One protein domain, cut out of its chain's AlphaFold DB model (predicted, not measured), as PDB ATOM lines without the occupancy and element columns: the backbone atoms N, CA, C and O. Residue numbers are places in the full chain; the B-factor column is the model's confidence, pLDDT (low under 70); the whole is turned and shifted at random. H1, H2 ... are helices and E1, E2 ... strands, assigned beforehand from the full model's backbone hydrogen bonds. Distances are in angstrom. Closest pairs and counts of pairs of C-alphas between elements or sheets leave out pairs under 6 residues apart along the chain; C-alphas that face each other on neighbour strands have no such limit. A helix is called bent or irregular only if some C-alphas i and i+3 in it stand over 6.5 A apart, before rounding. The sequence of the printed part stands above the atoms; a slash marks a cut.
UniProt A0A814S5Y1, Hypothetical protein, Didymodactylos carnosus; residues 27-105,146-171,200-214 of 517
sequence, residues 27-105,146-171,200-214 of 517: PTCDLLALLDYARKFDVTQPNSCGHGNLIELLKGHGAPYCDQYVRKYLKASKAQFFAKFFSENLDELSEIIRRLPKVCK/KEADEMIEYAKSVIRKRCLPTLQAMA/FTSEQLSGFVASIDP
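AT A GLANCE: This is residues 27 to 105, 146 to 171 and 200 to 214 of the 517 residues of the protein "Hypothetical protein" of Didymodactylos carnosus (UniProt A0A814S5Y1). A helical body is built round one helix in the middle, H4: H2 packs side by side with it, H3 packs on H2, and H7 packs on H4 at residues 77 to 81. The long, kinked H6 runs past this group, with H5 packed beside its residues 151 to 158, and the short strand E1 and helix H1 make one far end, near the last part of H6. The 120 printed residues hold E1 and then H1 to H7, in that order; the class is mostly helix. The whole is compact, with a radius of gyration of the C-alphas of 14.4 A, and spans 41 by 31 by 26 A.

IN THESE COORDINATES: Find C-alpha 28 at (68.728, 45.700, 158.768), where E1, residues 28 to 30, begins. H1, residues 31 to 39, follows by a tight link. Read on to H2, residues 50 to 60, 16.1 A long, and H3, residues 67 to 73. Next come H4, residues 76 to 87, 16.4 A, and H5, residues 90 to 99, 14.5 A. Past the first cut, find C-alpha 146 at (94.550, 58.873, 150.786); H6 runs from there to residue 169, 34.0 A. It is irregular, with C-alphas 162 and 165 7.4 A apart, and has a kink of 54 degrees near residue 163. H7, residues 202 to 212, 15.5 A, ends at C-alpha 212 at (73.763, 50.526, 146.979).

HOW THE PARTS SIT: Begin at the hub, H4. It touches H2, closest at the C-alphas of Gly 50 and Gln 80, 4.1 A, running the same way at 37 degrees, only just a steep tilt. With residues 77 to 81 alone it touches H7, closest at the C-alphas of Ser 77 and Gly 207, 5.2 A. H4 and H5 touch only at the corner, and only just, with 3 pairs of C-alphas within 8 A; the closest are Phe 86 and Leu 93, 5.5 A. H2 touches H3, closest at the C-alphas of Ile 55 and Asp 67, 5.9 A. H5 and H6 touch at a shallow tilt of 24 degrees, opposite ways, closest at the C-alphas of Ile 96 and Ala 155, 7.0 A. H1 and H7 only just touch, with 3 pairs within 8 A; the C-alphas of Ala 38 and Ser 211 are closest, 6.3 A. E1 pairs with no named strand; its closest C-alpha pair with H6 is Cys 29 and Leu 167, 7.3 A. Each O i to N i+4 pair is within hydrogen-bond range in H1, H3, H4 and H7, against 6 of 7 in H2, 5 of 6 in H5 and 18 of 20 in H6.

THE WHOLE: Look for the farthest C-alphas at Asp 30 and Val 103, 41.6 A apart. Residues 106 to 145 and 172 to 199 are not printed; the gaps are 18.8 A and 26.3 A between C-alphas. Of the links printed whole, none is long. The mean pLDDT of the printed part is 79.9; residues 40 to 48 and 200 to 211 are under 70.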
ATOM      1  N   PRO A  27      70.833  48.712 160.930       78.00
ATOM      2  CA  PRO A  27      71.396  47.363 161.000       78.00
ATOM      3  C   PRO A  27      70.771  46.384 159.993       78.00
ATOM      4  O   PRO A  27      71.476  45.571 159.399       78.00
ATOM      5  N   THR A  28      69.472  46.505 159.740       83.62
ATOM      6  CA  THR A  28      68.728  45.700 158.768       83.62
ATOM      7  C   THR A  28      67.920  46.600 157.846       83.62
ATOM      8  O   THR A  28      67.536  47.693 158.248       83.62
ATOM      9  N   CYS A  29      67.595  46.150 156.638       84.88
ATOM     10  CA  CYS A  29      66.639  46.828 155.773       84.88
ATOM     11  C   CYS A  29      65.807  45.861 154.928       84.88
ATOM     12  O   CYS A  29      66.212  44.732 154.644       84.88
ATOM     13  N   ASP A  30      64.653  46.342 154.477       87.06
ATOM     14  CA  ASP A  30      63.943  45.804 153.328       87.06
ATOM     15  C   ASP A  30      64.760  46.105 152.067       87.06
ATOM     16  O   ASP A  30      64.792  47.240 151.576       87.06
ATOM     17  N   LEU A  31      65.421  45.076 151.530       82.75
ATOM     18  CA  LEU A  31      66.218  45.224 150.324       82.75
ATOM     19  C   LEU A  31      65.333  45.672 149.162       82.75
ATOM     20  O   LEU A  31      65.735  46.545 148.414       82.75
ATOM     21  N   LEU A  32      64.109  45.159 149.022       82.81
ATOM     22  CA  LEU A  32      63.224  45.537 147.919       82.81
ATOM     23  C   LEU A  32      62.808  47.013 148.002       82.81
ATOM     24  O   LEU A  32      62.656  47.660 146.970       82.81
ATOM     25  N   ALA A  33      62.602  47.558 149.201       84.69
ATOM     26  CA  ALA A  33      62.351  48.989 149.375       84.69
ATOM     27  C   ALA A  33      63.606  49.826 149.071       84.69
ATOM     28  O   ALA A  33      63.516  50.830 148.365       84.69
ATOM     29  N   LEU A  34      64.781  49.374 149.526       80.31
ATOM     30  CA  LEU A  34      66.056  50.022 149.214       80.31
ATOM     31  C   LEU A  34      66.336  50.022 147.706       80.31
ATOM     32  O   LEU A  34      66.794  51.026 147.174       80.31
ATOM     33  N   LEU A  35      66.032  48.921 147.018       76.44
ATOM     34  CA  LEU A  35      66.150  48.788 145.567       76.44
ATOM     35  C   LEU A  35      65.260  49.798 144.849       76.44
ATOM     36  O   LEU A  35      65.731  50.526 143.980       76.44
ATOM     37  N   ASP A  36      63.987  49.875 145.228       78.75
ATOM     38  CA  ASP A  36      63.048  50.820 144.627       78.75
ATOM     39  C   ASP A  36      63.455  52.281 144.889       78.75
ATOM     40  O   ASP A  36      63.386  53.130 144.001       78.75
ATOM     41  N   TYR A  37      63.995  52.566 146.077       77.94
ATOM     42  CA  TYR A  37      64.593  53.861 146.388       77.94
ATOM     43  C   TYR A  37      65.839  54.140 145.535       77.94
ATOM     44  O   TYR A  37      65.962  55.224 144.967       77.94
ATOM     45  N   ALA A  38      66.733  53.160 145.381       72.50
ATOM     46  CA  ALA A  38      67.953  53.276 144.585       72.50
ATOM     47  C   ALA A  38      67.658  53.517 143.095       72.50
ATOM     48  O   ALA A  38      68.400  54.249 142.441       72.50
ATOM     49  N   ARG A  39      66.538  52.998 142.564       72.00
ATOM     50  CA  ARG A  39      66.079  53.287 141.189       72.00
ATOM     51  C   ARG A  39      65.846  54.770 140.944       72.00
ATOM     52  O   ARG A  39      66.022  55.221 139.815       72.00
ATOM     53  N   LYS A  40      65.522  55.552 141.980       69.56
ATOM     54  CA  LYS A  40      65.444  57.012 141.848       69.56
ATOM     55  C   LYS A  40      66.769  57.616 141.439       69.56
ATOM     56  O   LYS A  40      66.723  58.677 140.847       69.56
ATOM     57  N   PHE A  41      67.900  56.960 141.694       66.69
ATOM     58  CA  PHE A  41      69.245  57.414 141.332       66.69
ATOM     59  C   PHE A  41      69.802  56.723 140.084       66.69
ATOM     60  O   PHE A  41      70.817  57.168 139.553       66.69
ATOM     61  N   ASP A  42      69.125  55.692 139.578       62.78
ATOM     62  CA  ASP A  42      69.491  55.051 138.320       62.78
ATOM     63  C   ASP A  42      69.164  55.991 137.147       62.78
ATOM     64  O   ASP A  42      68.129  56.670 137.125       62.78
ATOM     65  N   VAL A  43      70.096  56.110 136.207       52.34
ATOM     66  CA  VAL A  43      69.961  56.934 135.004       52.34
ATOM     67  C   VAL A  43      70.463  56.093 133.846       52.34
ATOM     68  O   VAL A  43      71.624  56.155 133.447       52.34
ATOM     69  N   THR A  44      69.558  55.328 133.257       50.81
ATOM     70  CA  THR A  44      69.735  54.751 131.928       50.81
ATOM     71  C   THR A  44      69.564  55.848 130.873       50.81
ATOM     72  O   THR A  44      68.660  55.804 130.047       50.81
ATOM     73  N   GLN A  45      70.415  56.879 130.893       47.69
ATOM     74  CA  GLN A  45      70.619  57.691 129.697       47.69
ATOM     75  C   GLN A  45      71.749  57.040 128.894       47.69
ATOM     76  O   GLN A  45      72.901  57.091 129.327       47.69
ATOM     77  N   PRO A  46      71.449  56.407 127.744       42.47
ATOM     78  CA  PRO A  46      72.388  55.541 127.029       42.47
ATOM     79  C   PRO A  46      73.637  56.249 126.474       42.47
ATOM     80  O   PRO A  46      74.541  55.569 126.006       42.47
ATOM     81  N   ASN A  47      73.734  57.583 126.573       47.25
ATOM     82  CA  ASN A  47      74.827  58.372 125.992       47.25
ATOM     83  C   ASN A  47      75.589  59.277 126.984       47.25
ATOM     84  O   ASN A  47      76.515  59.970 126.566       47.25
ATOM     85  N   SER A  48      75.252  59.302 128.280       55.91
ATOM     86  CA  SER A  48      75.974  60.150 129.245       55.91
ATOM     87  C   SER A  48      77.069  59.350 129.952       55.91
ATOM     88  O   SER A  48      76.765  58.429 130.710       55.91
ATOM     89  N   CYS A  49      78.350  59.685 129.748       70.94
ATOM     90  CA  CYS A  49      79.404  59.072 130.558       70.94
ATOM     91  C   CYS A  49      79.227  59.533 132.014       70.94
ATOM     92  O   CYS A  49      79.174  60.731 132.277       70.94
ATOM     93  N   GLY A  50      79.120  58.602 132.967       74.50
ATOM     94  CA  GLY A  50      78.839  58.936 134.371       74.50
ATOM     95  C   GLY A  50      79.822  59.935 134.995       74.50
ATOM     96  O   GLY A  50      79.448  60.721 135.863       74.50
ATOM     97  N   HIS A  51      81.066  59.974 134.501       86.50
ATOM     98  CA  HIS A  51      82.041  61.011 134.849       86.50
ATOM     99  C   HIS A  51      81.649  62.400 134.347       86.50
ATOM    100  O   HIS A  51      81.832  63.361 135.079       86.50
ATOM    101  N   GLY A  52      81.129  62.510 133.123       86.56
ATOM    102  CA  GLY A  52      80.789  63.777 132.478       86.56
ATOM    103  C   GLY A  52      79.770  64.576 133.279       86.56
ATOM    104  O   GLY A  52      80.037  65.729 133.589       86.56
ATOM    105  N   ASN A  53      78.685  63.934 133.717       86.88
ATOM    106  CA  ASN A  53      77.634  64.598 134.498       86.88
ATOM    107  C   ASN A  53      78.171  65.143 135.832       86.88
ATOM    108  O   ASN A  53      77.838  66.256 136.230       86.88
ATOM    109  N   LEU A  54      79.025  64.375 136.524       89.38
ATOM    110  CA  LEU A  54      79.630  64.832 137.777       89.38
ATOM    111  C   LEU A  54      80.630  65.965 137.534       89.38
ATOM    112  O   LEU A  54      80.650  66.931 138.286       89.38
ATOM    113  N   ILE A  55      81.457  65.844 136.494       91.12
ATOM    114  CA  ILE A  55      82.429  66.870 136.114       91.12
ATOM    115  C   ILE A  55      81.707  68.171 135.770       91.12
ATOM    116  O   ILE A  55      82.092  69.219 136.270       91.12
ATOM    117  N   GLU A  56      80.657  68.121 134.955       92.00
ATOM    118  CA  GLU A  56      79.874  69.295 134.570       92.00
ATOM    119  C   GLU A  56      79.235  69.965 135.790       92.00
ATOM    120  O   GLU A  56      79.382  71.175 135.976       92.00
ATOM    121  N   LEU A  57      78.632  69.170 136.681       91.94
ATOM    122  CA  LEU A  57      78.070  69.663 137.935       91.94
ATOM    123  C   LEU A  57      79.132  70.360 138.801       91.94
ATOM    124  O   LEU A  57      78.908  71.474 139.272       91.94
ATOM    125  N   LEU A  58      80.298  69.736 138.987       92.62
ATOM    126  CA  LEU A  58      81.397  70.287 139.786       92.62
ATOM    127  C   LEU A  58      82.007  71.547 139.153       92.62
ATOM    128  O   LEU A  58      82.288  72.517 139.861       92.62
ATOM    129  N   LYS A  59      82.172  71.570 137.823       92.88
ATOM    130  CA  LYS A  59      82.640  72.748 137.077       92.88
ATOM    131  C   LYS A  59      81.697  73.929 137.261       92.88
ATOM    132  O   LYS A  59      82.163  75.020 137.581       92.88
ATOM    133  N   GLY A  60      80.390  73.693 137.130       91.38
ATOM    134  CA  GLY A  60      79.357  74.717 137.300       91.38
ATOM    135  C   GLY A  60      79.305  75.340 138.698       91.38
ATOM    136  O   GLY A  60      78.733  76.412 138.856       91.38
ATOM    137  N   HIS A  61      79.928  74.708 139.699       92.25
ATOM    138  CA  HIS A  61      79.856  75.120 141.102       92.25
ATOM    139  C   HIS A  61      81.228  75.449 141.724       92.25
ATOM    140  O   HIS A  61      81.341  75.574 142.939       92.25
ATOM    141  N   GLY A  62      82.277  75.654 140.915       89.56
ATOM    142  CA  GLY A  62      83.555  76.204 141.399       89.56
ATOM    143  C   GLY A  62      84.726  75.221 141.481       89.56
ATOM    144  O   GLY A  62      85.723  75.520 142.137       89.56
ATOM    145  N   ALA A  63      84.648  74.076 140.796       90.75
ATOM    146  CA  ALA A  63      85.778  73.168 140.583       90.75
ATOM    147  C   ALA A  63      86.074  72.955 139.077       90.75
ATOM    148  O   ALA A  63      85.878  71.850 138.556       90.75
ATOM    149  N   PRO A  64      86.529  73.999 138.348       90.94
ATOM    150  CA  PRO A  64      86.702  73.964 136.891       90.94
ATOM    151  C   PRO A  64      87.724  72.932 136.380       90.94
ATOM    152  O   PRO A  64      87.658  72.549 135.213       90.94
ATOM    153  N   TYR A  65      88.638  72.452 137.232       90.00
ATOM    154  CA  TYR A  65      89.766  71.586 136.856       90.00
ATOM    155  C   TYR A  65      89.652  70.157 137.427       90.00
ATOM    156  O   TYR A  65      90.648  69.464 137.617       90.00
ATOM    157  N   CYS A  66      88.438  69.695 137.742       88.94
ATOM    158  CA  CYS A  66      88.211  68.410 138.414       88.94
ATOM    159  C   CYS A  66      88.262  67.156 137.508       88.94
ATOM    160  O   CYS A  66      88.228  66.042 138.036       88.94
ATOM    161  N   ASP A  67      88.349  67.284 136.176       90.06
ATOM    162  CA  ASP A  67      88.187  66.167 135.226       90.06
ATOM    163  C   ASP A  67      89.117  64.987 135.498       90.06
ATOM    164  O   ASP A  67      88.672  63.840 135.601       90.06
ATOM    165  N   GLN A  68      90.417  65.267 135.601       86.44
ATOM    166  CA  GLN A  68      91.435  64.235 135.777       86.44
ATOM    167  C   GLN A  68      91.265  63.538 137.127       86.44
ATOM    168  O   GLN A  68      91.382  62.318 137.213       86.44
ATOM    169  N   TYR A  69      90.914  64.300 138.164       86.94
ATOM    170  CA  TYR A  69      90.667  63.780 139.500       86.94
ATOM    171  C   TYR A  69      89.458  62.834 139.524       86.94
ATOM    172  O   TYR A  69      89.568  61.688 139.961       86.94
ATOM    173  N   VAL A  70      88.317  63.270 138.981       87.00
ATOM    174  CA  VAL A  70      87.086  62.465 138.931       87.00
ATOM    175  C   VAL A  70      87.304  61.181 138.129       87.00
ATOM    176  O   VAL A  70      86.934  60.103 138.590       87.00
ATOM    177  N   ARG A  71      87.950  61.260 136.959       88.88
ATOM    178  CA  ARG A  71      88.205  60.080 136.111       88.88
ATOM    179  C   ARG A  71      89.204  59.101 136.727       88.88
ATOM    180  O   ARG A  71      89.072  57.901 136.507       88.88
ATOM    181  N   LYS A  72      90.183  59.598 137.490       87.69
ATOM    182  CA  LYS A  72      91.223  58.778 138.129       87.69
ATOM    183  C   LYS A  72      90.714  58.034 139.365       87.69
ATOM    184  O   LYS A  72      91.094  56.885 139.567       87.69
ATOM    185  N   TYR A  73      89.875  58.672 140.185       85.69
ATOM    186  CA  TYR A  73      89.506  58.148 141.509       85.69
ATOM    187  C   TYR A  73      88.078  57.608 141.614       85.69
ATOM    188  O   TYR A  73      87.781  56.846 142.532       85.69
ATOM    189  N   LEU A  74      87.189  57.944 140.676       82.94
ATOM    190  CA  LEU A  74      85.822  57.426 140.664       82.94
ATOM    191  C   LEU A  74      85.600  56.502 139.476       82.94
ATOM    192  O   LEU A  74      85.992  56.788 138.349       82.94
ATOM    193  N   LYS A  75      84.892  55.394 139.709       83.38
ATOM    194  CA  LYS A  75      84.300  54.608 138.618       83.38
ATOM    195  C   LYS A  75      83.128  55.386 138.018       83.38
ATOM    196  O   LYS A  75      82.437  56.099 138.744       83.38
ATOM    197  N   ALA A  76      82.865  55.198 136.724       80.75
ATOM    198  CA  ALA A  76      81.797  55.909 136.016       80.75
ATOM    199  C   ALA A  76      80.426  55.763 136.708       80.75
ATOM    200  O   ALA A  76      79.729  56.757 136.883       80.75
ATOM    201  N   SER A  77      80.087  54.561 137.189       73.00
ATOM    202  CA  SER A  77      78.837  54.303 137.919       73.00
ATOM    203  C   SER A  77      78.728  55.082 139.235       73.00
ATOM    204  O   SER A  77      77.679  55.643 139.540       73.00
ATOM    205  N   LYS A  78      79.825  55.188 140.000       77.81
ATOM    206  CA  LYS A  78      79.868  55.992 141.234       77.81
ATOM    207  C   LYS A  78      79.776  57.488 140.944       77.81
ATOM    208  O   LYS A  78      79.069  58.201 141.647       77.81
ATOM    209  N   ALA A  79      80.466  57.956 139.904       83.44
ATOM    210  CA  ALA A  79      80.405  59.356 139.498       83.44
ATOM    211  C   ALA A  79      78.979  59.760 139.091       83.44
ATOM    212  O   ALA A  79      78.491  60.801 139.517       83.44
ATOM    213  N   GLN A  80      78.277  58.892 138.359       80.12
ATOM    214  CA  GLN A  80      76.885  59.109 137.971       80.12
ATOM    215  C   GLN A  80      75.950  59.221 139.180       80.12
ATOM    216  O   GLN A  80      75.126  60.133 139.241       80.12
ATOM    217  N   PHE A  81      76.112  58.325 140.158       78.75
ATOM    218  CA  PHE A  81      75.345  58.359 141.399       78.75
ATOM    219  C   PHE A  81      75.568  59.674 142.166       78.75
ATOM    220  O   PHE A  81      74.603  60.341 142.543       78.75
ATOM    221  N   PHE A  82      76.827  60.093 142.337       85.50
ATOM    222  CA  PHE A  82      77.155  61.365 142.988       85.50
ATOM    223  C   PHE A  82      76.584  62.565 142.234       85.50
ATOM    224  O   PHE A  82      76.004  63.440 142.871       85.50
ATOM    225  N   ALA A  83      76.688  62.595 140.902       86.00
ATOM    226  CA  ALA A  83      76.142  63.685 140.097       86.00
ATOM    227  C   ALA A  83      74.649  63.889 140.382       86.00
ATOM    228  O   ALA A  83      74.207  65.004 140.641       86.00
ATOM    229  N   LYS A  84      73.880  62.798 140.402       82.88
ATOM    230  CA  LYS A  84      72.439  62.863 140.640       82.88
ATOM    231  C   LYS A  84      72.100  63.287 142.063       82.88
ATOM    232  O   LYS A  84      71.334  64.228 142.245       82.88
ATOM    233  N   PHE A  85      72.713  62.654 143.062       85.00
ATOM    234  CA  PHE A  85      72.467  63.003 144.460       85.00
ATOM    235  C   PHE A  85      72.772  64.482 144.737       85.00
ATOM    236  O   PHE A  85      71.949  65.185 145.320       85.00
ATOM    237  N   PHE A  86      73.927  64.977 144.285       87.94
ATOM    238  CA  PHE A  86      74.327  66.361 144.534       87.94
ATOM    239  C   PHE A  86      73.572  67.377 143.674       87.94
ATOM    240  O   PHE A  86      73.422  68.514 144.107       87.94
ATOM    241  N   SER A  87      73.027  66.983 142.517       87.12
ATOM    242  CA  SER A  87      72.137  67.860 141.741       87.12
ATOM    243  C   SER A  87      70.836  68.195 142.481       87.12
ATOM    244  O   SER A  87      70.270  69.265 142.275       87.12
ATOM    245  N   GLU A  88      70.394  67.316 143.386       85.19
ATOM    246  CA  GLU A  88      69.206  67.513 144.228       85.19
ATOM    247  C   GLU A  88      69.546  68.094 145.618       85.19
ATOM    248  O   GLU A  88      68.643  68.461 146.367       85.19
ATOM    249  N   ASN A  89      70.834  68.188 145.978       86.06
ATOM    250  CA  ASN A  89      71.322  68.631 147.294       86.06
ATOM    251  C   ASN A  89      72.523  69.590 147.127       86.06
ATOM    252  O   ASN A  89      73.672  69.251 147.431       86.06
ATOM    253  N   LEU A  90      72.260  70.784 146.579       88.00
ATOM    254  CA  LEU A  90      73.286  71.780 146.218       88.00
ATOM    255  C   LEU A  90      74.032  72.384 147.425       88.00
ATOM    256  O   LEU A  90      75.174  72.834 147.303       88.00
ATOM    257  N   ASP A  91      73.400  72.391 148.596       87.88
ATOM    258  CA  ASP A  91      74.008  72.798 149.862       87.88
ATOM    259  C   ASP A  91      75.180  71.881 150.237       87.88
ATOM    260  O   ASP A  91      76.278  72.354 150.534       87.88
ATOM    261  N   GLU A  92      74.988  70.570 150.110       87.12
ATOM    262  CA  GLU A  92      76.025  69.569 150.374       87.12
ATOM    263  C   GLU A  92      77.121  69.565 149.295       87.12
ATOM    264  O   GLU A  92      78.307  69.386 149.589       87.12
ATOM    265  N   LEU A  93      76.752  69.827 148.035       88.75
ATOM    266  CA  LEU A  93      77.698  69.964 146.921       88.75
ATOM    267  C   LEU A  93      78.761  71.043 147.200       88.75
ATOM    268  O   LEU A  93      79.942  70.851 146.900       88.75
ATOM    269  N   SER A  94      78.362  72.153 147.823       86.50
ATOM    270  CA  SER A  94      79.267  73.257 148.168       86.50
ATOM    271  C   SER A  94      80.364  72.823 149.151       86.50
ATOM    272  O   SER A  94      81.536  73.183 149.001       86.50
ATOM    273  N   GLU A  95      80.015  71.988 150.129       87.31
ATOM    274  CA  GLU A  95      80.959  71.449 151.110       87.31
ATOM    275  C   GLU A  95      81.900  70.402 150.488       87.31
ATOM    276  O   GLU A  95      83.098  70.381 150.798       87.31
ATOM    277  N   ILE A  96      81.410  69.597 149.536       88.38
ATOM    278  CA  ILE A  96      82.256  68.707 148.724       88.38
ATOM    279  C   ILE A  96      83.299  69.512 147.946       88.38
ATOM    280  O   ILE A  96      84.489  69.194 148.001       88.38
ATOM    281  N   ILE A  97      82.895  70.593 147.276       88.00
ATOM    282  CA  ILE A  97      83.814  71.456 146.518       88.00
ATOM    283  C   ILE A  97      84.855  72.105 147.428       88.00
ATOM    284  O   ILE A  97      86.045  72.165 147.092       88.00
ATOM    285  N   ARG A  98      84.455  72.538 148.627       86.94
ATOM    286  CA  ARG A  98      85.392  73.088 149.613       86.94
ATOM    287  C   ARG A  98      86.489  72.083 149.974       86.94
ATOM    288  O   ARG A  98      87.646  72.487 150.102       86.94
ATOM    289  N   ARG A  99      86.145  70.797 150.070       86.69
ATOM    290  CA  ARG A  99      87.065  69.694 150.393       86.69
ATOM    291  C   ARG A  99      87.856  69.160 149.205       86.69
ATOM    292  O   ARG A  99      88.864  68.497 149.426       86.69
ATOM    293  N   LEU A 100      87.448  69.453 147.968       86.56
ATOM    294  CA  LEU A 100      88.248  69.086 146.802       86.56
ATOM    295  C   LEU A 100      89.652  69.717 146.882       86.56
ATOM    296  O   LEU A 100      89.792  70.845 147.378       86.56
ATOM    297  N   PRO A 101      90.685  69.032 146.357       84.75
ATOM    298  CA  PRO A 101      92.030  69.587 146.257       84.75
ATOM    299  C   PRO A 101      92.045  70.972 145.598       84.75
ATOM    300  O   PRO A 101      91.231  71.260 144.714       84.75
ATOM    301  N   LYS A 102      92.985  71.840 145.998       84.00
ATOM    302  CA  LYS A 102      93.120  73.190 145.413       84.00
ATOM    303  C   LYS A 102      93.298  73.136 143.896       84.00
ATOM    304  O   LYS A 102      92.672  73.923 143.198       84.00
ATOM    305  N   VAL A 103      94.039  72.149 143.398       81.44
ATOM    306  CA  VAL A 103      94.262  71.920 141.963       81.44
ATOM    307  C   VAL A 103      92.978  71.662 141.167       81.44
ATOM    308  O   VAL A 103      92.942  71.933 139.976       81.44
ATOM    309  N   CYS A 104      91.897  71.201 141.808       84.44
ATOM    310  CA  CYS A 104      90.590  71.052 141.162       84.44
ATOM    311  C   CYS A 104      89.844  72.394 141.021       84.44
ATOM    312  O   CYS A 104      88.891  72.482 140.246       84.44
ATOM    313  N   LYS A 105      90.244  73.420 141.786       85.75
ATOM    314  CA  LYS A 105      89.566  74.724 141.916       85.75
ATOM    315  C   LYS A 105      90.321  75.861 141.236       85.75
ATOM    316  O   LYS A 105      89.708  76.715 140.609       85.75
ATOM    317  N   LYS A 146      95.133  58.641 149.467       80.56
ATOM    318  CA  LYS A 146      94.550  58.873 150.786       80.56
ATOM    319  C   LYS A 146      93.561  60.045 150.807       80.56
ATOM    320  O   LYS A 146      92.444  59.861 151.269       80.56
ATOM    321  N   GLU A 147      93.922  61.209 150.266       78.31
ATOM    322  CA  GLU A 147      93.012  62.370 150.208       78.31
ATOM    323  C   GLU A 147      91.775  62.087 149.345       78.31
ATOM    324  O   GLU A 147      90.666  62.523 149.662       78.31
ATOM    325  N   ALA A 148      91.951  61.322 148.263       80.25
ATOM    326  CA  ALA A 148      90.838  60.920 147.415       80.25
ATOM    327  C   ALA A 148      89.884  59.951 148.118       80.25
ATOM    328  O   ALA A 148      88.666  60.142 148.058       80.25
ATOM    329  N   ASP A 149      90.427  58.960 148.823       82.00
ATOM    330  CA  ASP A 149      89.647  58.007 149.610       82.00
ATOM    331  C   ASP A 149      88.888  58.719 150.750       82.00
ATOM    332  O   ASP A 149      87.699  58.467 150.945       82.00
ATOM    333  N   GLU A 150      89.520  59.679 151.437       84.38
ATOM    334  CA  GLU A 150      88.884  60.499 152.480       84.38
ATOM    335  C   GLU A 150      87.715  61.336 151.937       84.38
ATOM    336  O   GLU A 150      86.657  61.409 152.568       84.38
ATOM    337  N   MET A 151      87.860  61.940 150.752       84.38
ATOM    338  CA  MET A 151      86.775  62.689 150.112       84.38
ATOM    339  C   MET A 151      85.613  61.769 149.727       84.38
ATOM    340  O   MET A 151      84.454  62.094 149.990       84.38
ATOM    341  N   ILE A 152      85.911  60.607 149.138       82.94
ATOM    342  CA  ILE A 152      84.895  59.625 148.744       82.94
ATOM    343  C   ILE A 152      84.125  59.127 149.971       82.94
ATOM    344  O   ILE A 152      82.895  59.057 149.928       82.94
ATOM    345  N   GLU A 153      84.812  58.814 151.070       84.06
ATOM    346  CA  GLU A 153      84.151  58.413 152.314       84.06
ATOM    347  C   GLU A 153      83.349  59.552 152.941       84.06
ATOM    348  O   GLU A 153      82.241  59.322 153.431       84.06
ATOM    349  N   TYR A 154      83.829  60.794 152.851       84.81
ATOM    350  CA  TYR A 154      83.047  61.947 153.278       84.81
ATOM    351  C   TYR A 154      81.762  62.101 152.450       84.81
ATOM    352  O   TYR A 154      80.679  62.210 153.029       84.81
ATOM    353  N   ALA A 155      81.841  62.019 151.119       83.56
ATOM    354  CA  ALA A 155      80.674  62.076 150.238       83.56
ATOM    355  C   ALA A 155      79.657  60.974 150.575       83.56
ATOM    356  O   ALA A 155      78.467  61.251 150.745       83.56
ATOM    357  N   LYS A 156      80.123  59.733 150.772       82.12
ATOM    358  CA  LYS A 156      79.270  58.637 151.252       82.12
ATOM    359  C   LYS A 156      78.652  58.946 152.616       82.12
ATOM    360  O   LYS A 156      77.483  58.639 152.824       82.12
ATOM    361  N   SER A 157      79.393  59.552 153.546       83.19
ATOM    362  CA  SER A 157      78.879  59.896 154.880       83.19
ATOM    363  C   SER A 157      77.735  60.918 154.824       83.19
ATOM    364  O   SER A 157      76.738  60.756 155.529       83.19
ATOM    365  N   VAL A 158      77.834  61.912 153.935       84.31
ATOM    366  CA  VAL A 158      76.794  62.923 153.700       84.31
ATOM    367  C   VAL A 158      75.540  62.277 153.117       84.31
ATOM    368  O   VAL A 158      74.449  62.446 153.664       84.31
ATOM    369  N   ILE A 159      75.705  61.453 152.078       81.25
ATOM    370  CA  ILE A 159      74.610  60.684 151.470       81.25
ATOM    371  C   ILE A 159      73.906  59.823 152.524       81.25
ATOM    372  O   ILE A 159      72.687  59.896 152.672       81.25
ATOM    373  N   ARG A 160      74.668  59.060 153.321       76.94
ATOM    374  CA  ARG A 160      74.130  58.238 154.417       76.94
ATOM    375  C   ARG A 160      73.323  59.078 155.402       76.94
ATOM    376  O   ARG A 160      72.203  58.703 155.730       76.94
ATOM    377  N   LYS A 161      73.870  60.206 155.862       83.00
ATOM    378  CA  LYS A 161      73.218  61.091 156.838       83.00
ATOM    379  C   LYS A 161      71.901  61.649 156.299       83.00
ATOM    380  O   LYS A 161      70.907  61.651 157.018       83.00
ATOM    381  N   ARG A 162      71.881  62.096 155.041       82.94
ATOM    382  CA  ARG A 162      70.693  62.679 154.406       82.94
ATOM    383  C   ARG A 162      69.607  61.638 154.150       82.94
ATOM    384  O   ARG A 162      68.435  61.906 154.392       82.94
ATOM    385  N   CYS A 163      70.001  60.447 153.709       80.25
ATOM    386  CA  CYS A 163      69.085  59.341 153.447       80.25
ATOM    387  C   CYS A 163      68.648  58.600 154.723       80.25
ATOM    388  O   CYS A 163      67.716  57.802 154.654       80.25
ATOM    389  N   LEU A 164      69.279  58.850 155.879       82.62
ATOM    390  CA  LEU A 164      69.056  58.095 157.116       82.62
ATOM    391  C   LEU A 164      67.576  57.979 157.523       82.62
ATOM    392  O   LEU A 164      67.160  56.851 157.781       82.62
ATOM    393  N   PRO A 165      66.750  59.047 157.530       84.81
ATOM    394  CA  PRO A 165      65.337  58.919 157.905       84.81
ATOM    395  C   PRO A 165      64.569  57.972 156.974       84.81
ATOM    396  O   PRO A 165      63.750  57.170 157.416       84.81
ATOM    397  N   THR A 166      64.870  58.023 155.673       84.25
ATOM    398  CA  THR A 166      64.277  57.126 154.678       84.25
ATOM    399  C   THR A 166      64.758  55.691 154.882       84.25
ATOM    400  O   THR A 166      63.944  54.773 154.874       84.25
ATOM    401  N   LEU A 167      66.055  55.483 155.133       81.56
ATOM    402  CA  LEU A 167      66.618  54.160 155.416       81.56
ATOM    403  C   LEU A 167      66.038  53.552 156.702       81.56
ATOM    404  O   LEU A 167      65.718  52.368 156.722       81.56
ATOM    405  N   GLN A 168      65.830  54.357 157.747       84.31
ATOM    406  CA  GLN A 168      65.194  53.928 158.997       84.31
ATOM    407  C   GLN A 168      63.740  53.495 158.786       84.31
ATOM    408  O   GLN A 168      63.318  52.487 159.351       84.31
ATOM    409  N   ALA A 169      62.989  54.191 157.928       86.50
ATOM    410  CA  ALA A 169      61.641  53.766 157.548       86.50
ATOM    411  C   ALA A 169      61.630  52.410 156.812       86.50
ATOM    412  O   ALA A 169      60.631  51.698 156.844       86.50
ATOM    413  N   MET A 170      62.750  52.033 156.188       86.62
ATOM    414  CA  MET A 170      62.941  50.754 155.500       86.62
ATOM    415  C   MET A 170      63.613  49.693 156.382       86.62
ATOM    416  O   MET A 170      63.964  48.636 155.871       86.62
ATOM    417  N   ALA A 171      63.807  49.928 157.686       85.19
ATOM    418  CA  ALA A 171      64.608  49.038 158.532       85.19
ATOM    419  C   ALA A 171      64.024  47.618 158.673       85.19
ATOM    420  O   ALA A 171      64.764  46.637 158.786       85.19
ATOM    421  N   PHE A 200      71.612  39.495 134.698       51.00
ATOM    422  CA  PHE A 200      72.236  40.823 134.695       51.00
ATOM    423  C   PHE A 200      73.595  40.767 133.977       51.00
ATOM    424  O   PHE A 200      74.391  39.863 134.233       51.00
ATOM    425  N   THR A 201      73.888  41.747 133.119       59.84
ATOM    426  CA  THR A 201      75.257  41.952 132.605       59.84
ATOM    427  C   THR A 201      76.200  42.384 133.734       59.84
ATOM    428  O   THR A 201      75.763  42.896 134.771       59.84
ATOM    429  N   SER A 202      77.510  42.195 133.544       61.31
ATOM    430  CA  SER A 202      78.516  42.605 134.533       61.31
ATOM    431  C   SER A 202      78.463  44.114 134.801       61.31
ATOM    432  O   SER A 202      78.547  44.543 135.953       61.31
ATOM    433  N   GLU A 203      78.231  44.924 133.763       62.81
ATOM    434  CA  GLU A 203      78.071  46.373 133.883       62.81
ATOM    435  C   GLU A 203      76.824  46.751 134.684       62.81
ATOM    436  O   GLU A 203      76.910  47.590 135.581       62.81
ATOM    437  N   GLN A 204      75.680  46.106 134.423       61.12
ATOM    438  CA  GLN A 204      74.445  46.340 135.181       61.12
ATOM    439  C   GLN A 204      74.614  45.961 136.651       61.12
ATOM    440  O   GLN A 204      74.215  46.720 137.532       61.12
ATOM    441  N   LEU A 205      75.257  44.825 136.932       63.34
ATOM    442  CA  LEU A 205      75.537  44.401 138.298       63.34
ATOM    443  C   LEU A 205      76.513  45.358 138.995       63.34
ATOM    444  O   LEU A 205      76.332  45.681 140.165       63.34
ATOM    445  N   SER A 206      77.537  45.843 138.290       63.38
ATOM    446  CA  SER A 206      78.483  46.808 138.849       63.38
ATOM    447  C   SER A 206      77.854  48.184 139.074       63.38
ATOM    448  O   SER A 206      78.240  48.864 140.026       63.38
ATOM    449  N   GLY A 207      76.940  48.620 138.206       66.00
ATOM    450  CA  GLY A 207      76.159  49.842 138.392       66.00
ATOM    451  C   GLY A 207      75.222  49.716 139.587       66.00
ATOM    452  O   GLY A 207      75.200  50.587 140.453       66.00
ATOM    453  N   PHE A 208      74.553  48.570 139.686       67.38
ATOM    454  CA  PHE A 208      73.691  48.212 140.798       67.38
ATOM    455  C   PHE A 208      74.433  48.206 142.142       67.38
ATOM    456  O   PHE A 208      74.045  48.907 143.069       67.38
ATOM    457  N   VAL A 209      75.544  47.471 142.247       69.62
ATOM    458  CA  VAL A 209      76.347  47.444 143.477       69.62
ATOM    459  C   VAL A 209      76.835  48.850 143.822       69.62
ATOM    460  O   VAL A 209      76.817  49.222 144.987       69.62
ATOM    461  N   ALA A 210      77.209  49.664 142.831       69.06
ATOM    462  CA  ALA A 210      77.640  51.037 143.072       69.06
ATOM    463  C   ALA A 210      76.526  51.956 143.605       69.06
ATOM    464  O   ALA A 210      76.848  52.867 144.366       69.06
ATOM    465  N   SER A 211      75.256  51.741 143.241       67.75
ATOM    466  CA  SER A 211      74.136  52.552 143.744       67.75
ATOM    467  C   SER A 211      73.759  52.204 145.182       67.75
ATOM    468  O   SER A 211      73.304  53.076 145.921       67.75
ATOM    469  N   ILE A 212      73.996  50.956 145.599       71.19
ATOM    470  CA  ILE A 212      73.763  50.526 146.979       71.19
ATOM    471  C   ILE A 212      75.004  50.655 147.875       71.19
ATOM    472  O   ILE A 212      74.827  50.787 149.082       71.19
ATOM    473  N   ASP A 213      76.226  50.682 147.318       76.25
ATOM    474  CA  ASP A 213      77.531  50.790 148.018       76.25
ATOM    475  C   ASP A 213      77.584  51.860 149.122       76.25
ATOM    476  O   ASP A 213      78.153  51.591 150.179       76.25
ATOM    477  N   PRO A 214      76.994  53.063 148.961       73.50
ATOM    478  CA  PRO A 214      76.974  54.049 150.037       73.50
ATOM    479  C   PRO A 214      76.158  53.590 151.247       73.50
ATOM    480  O   PRO A 214      76.417  54.042 152.356       73.50
TER     481      PRO A 214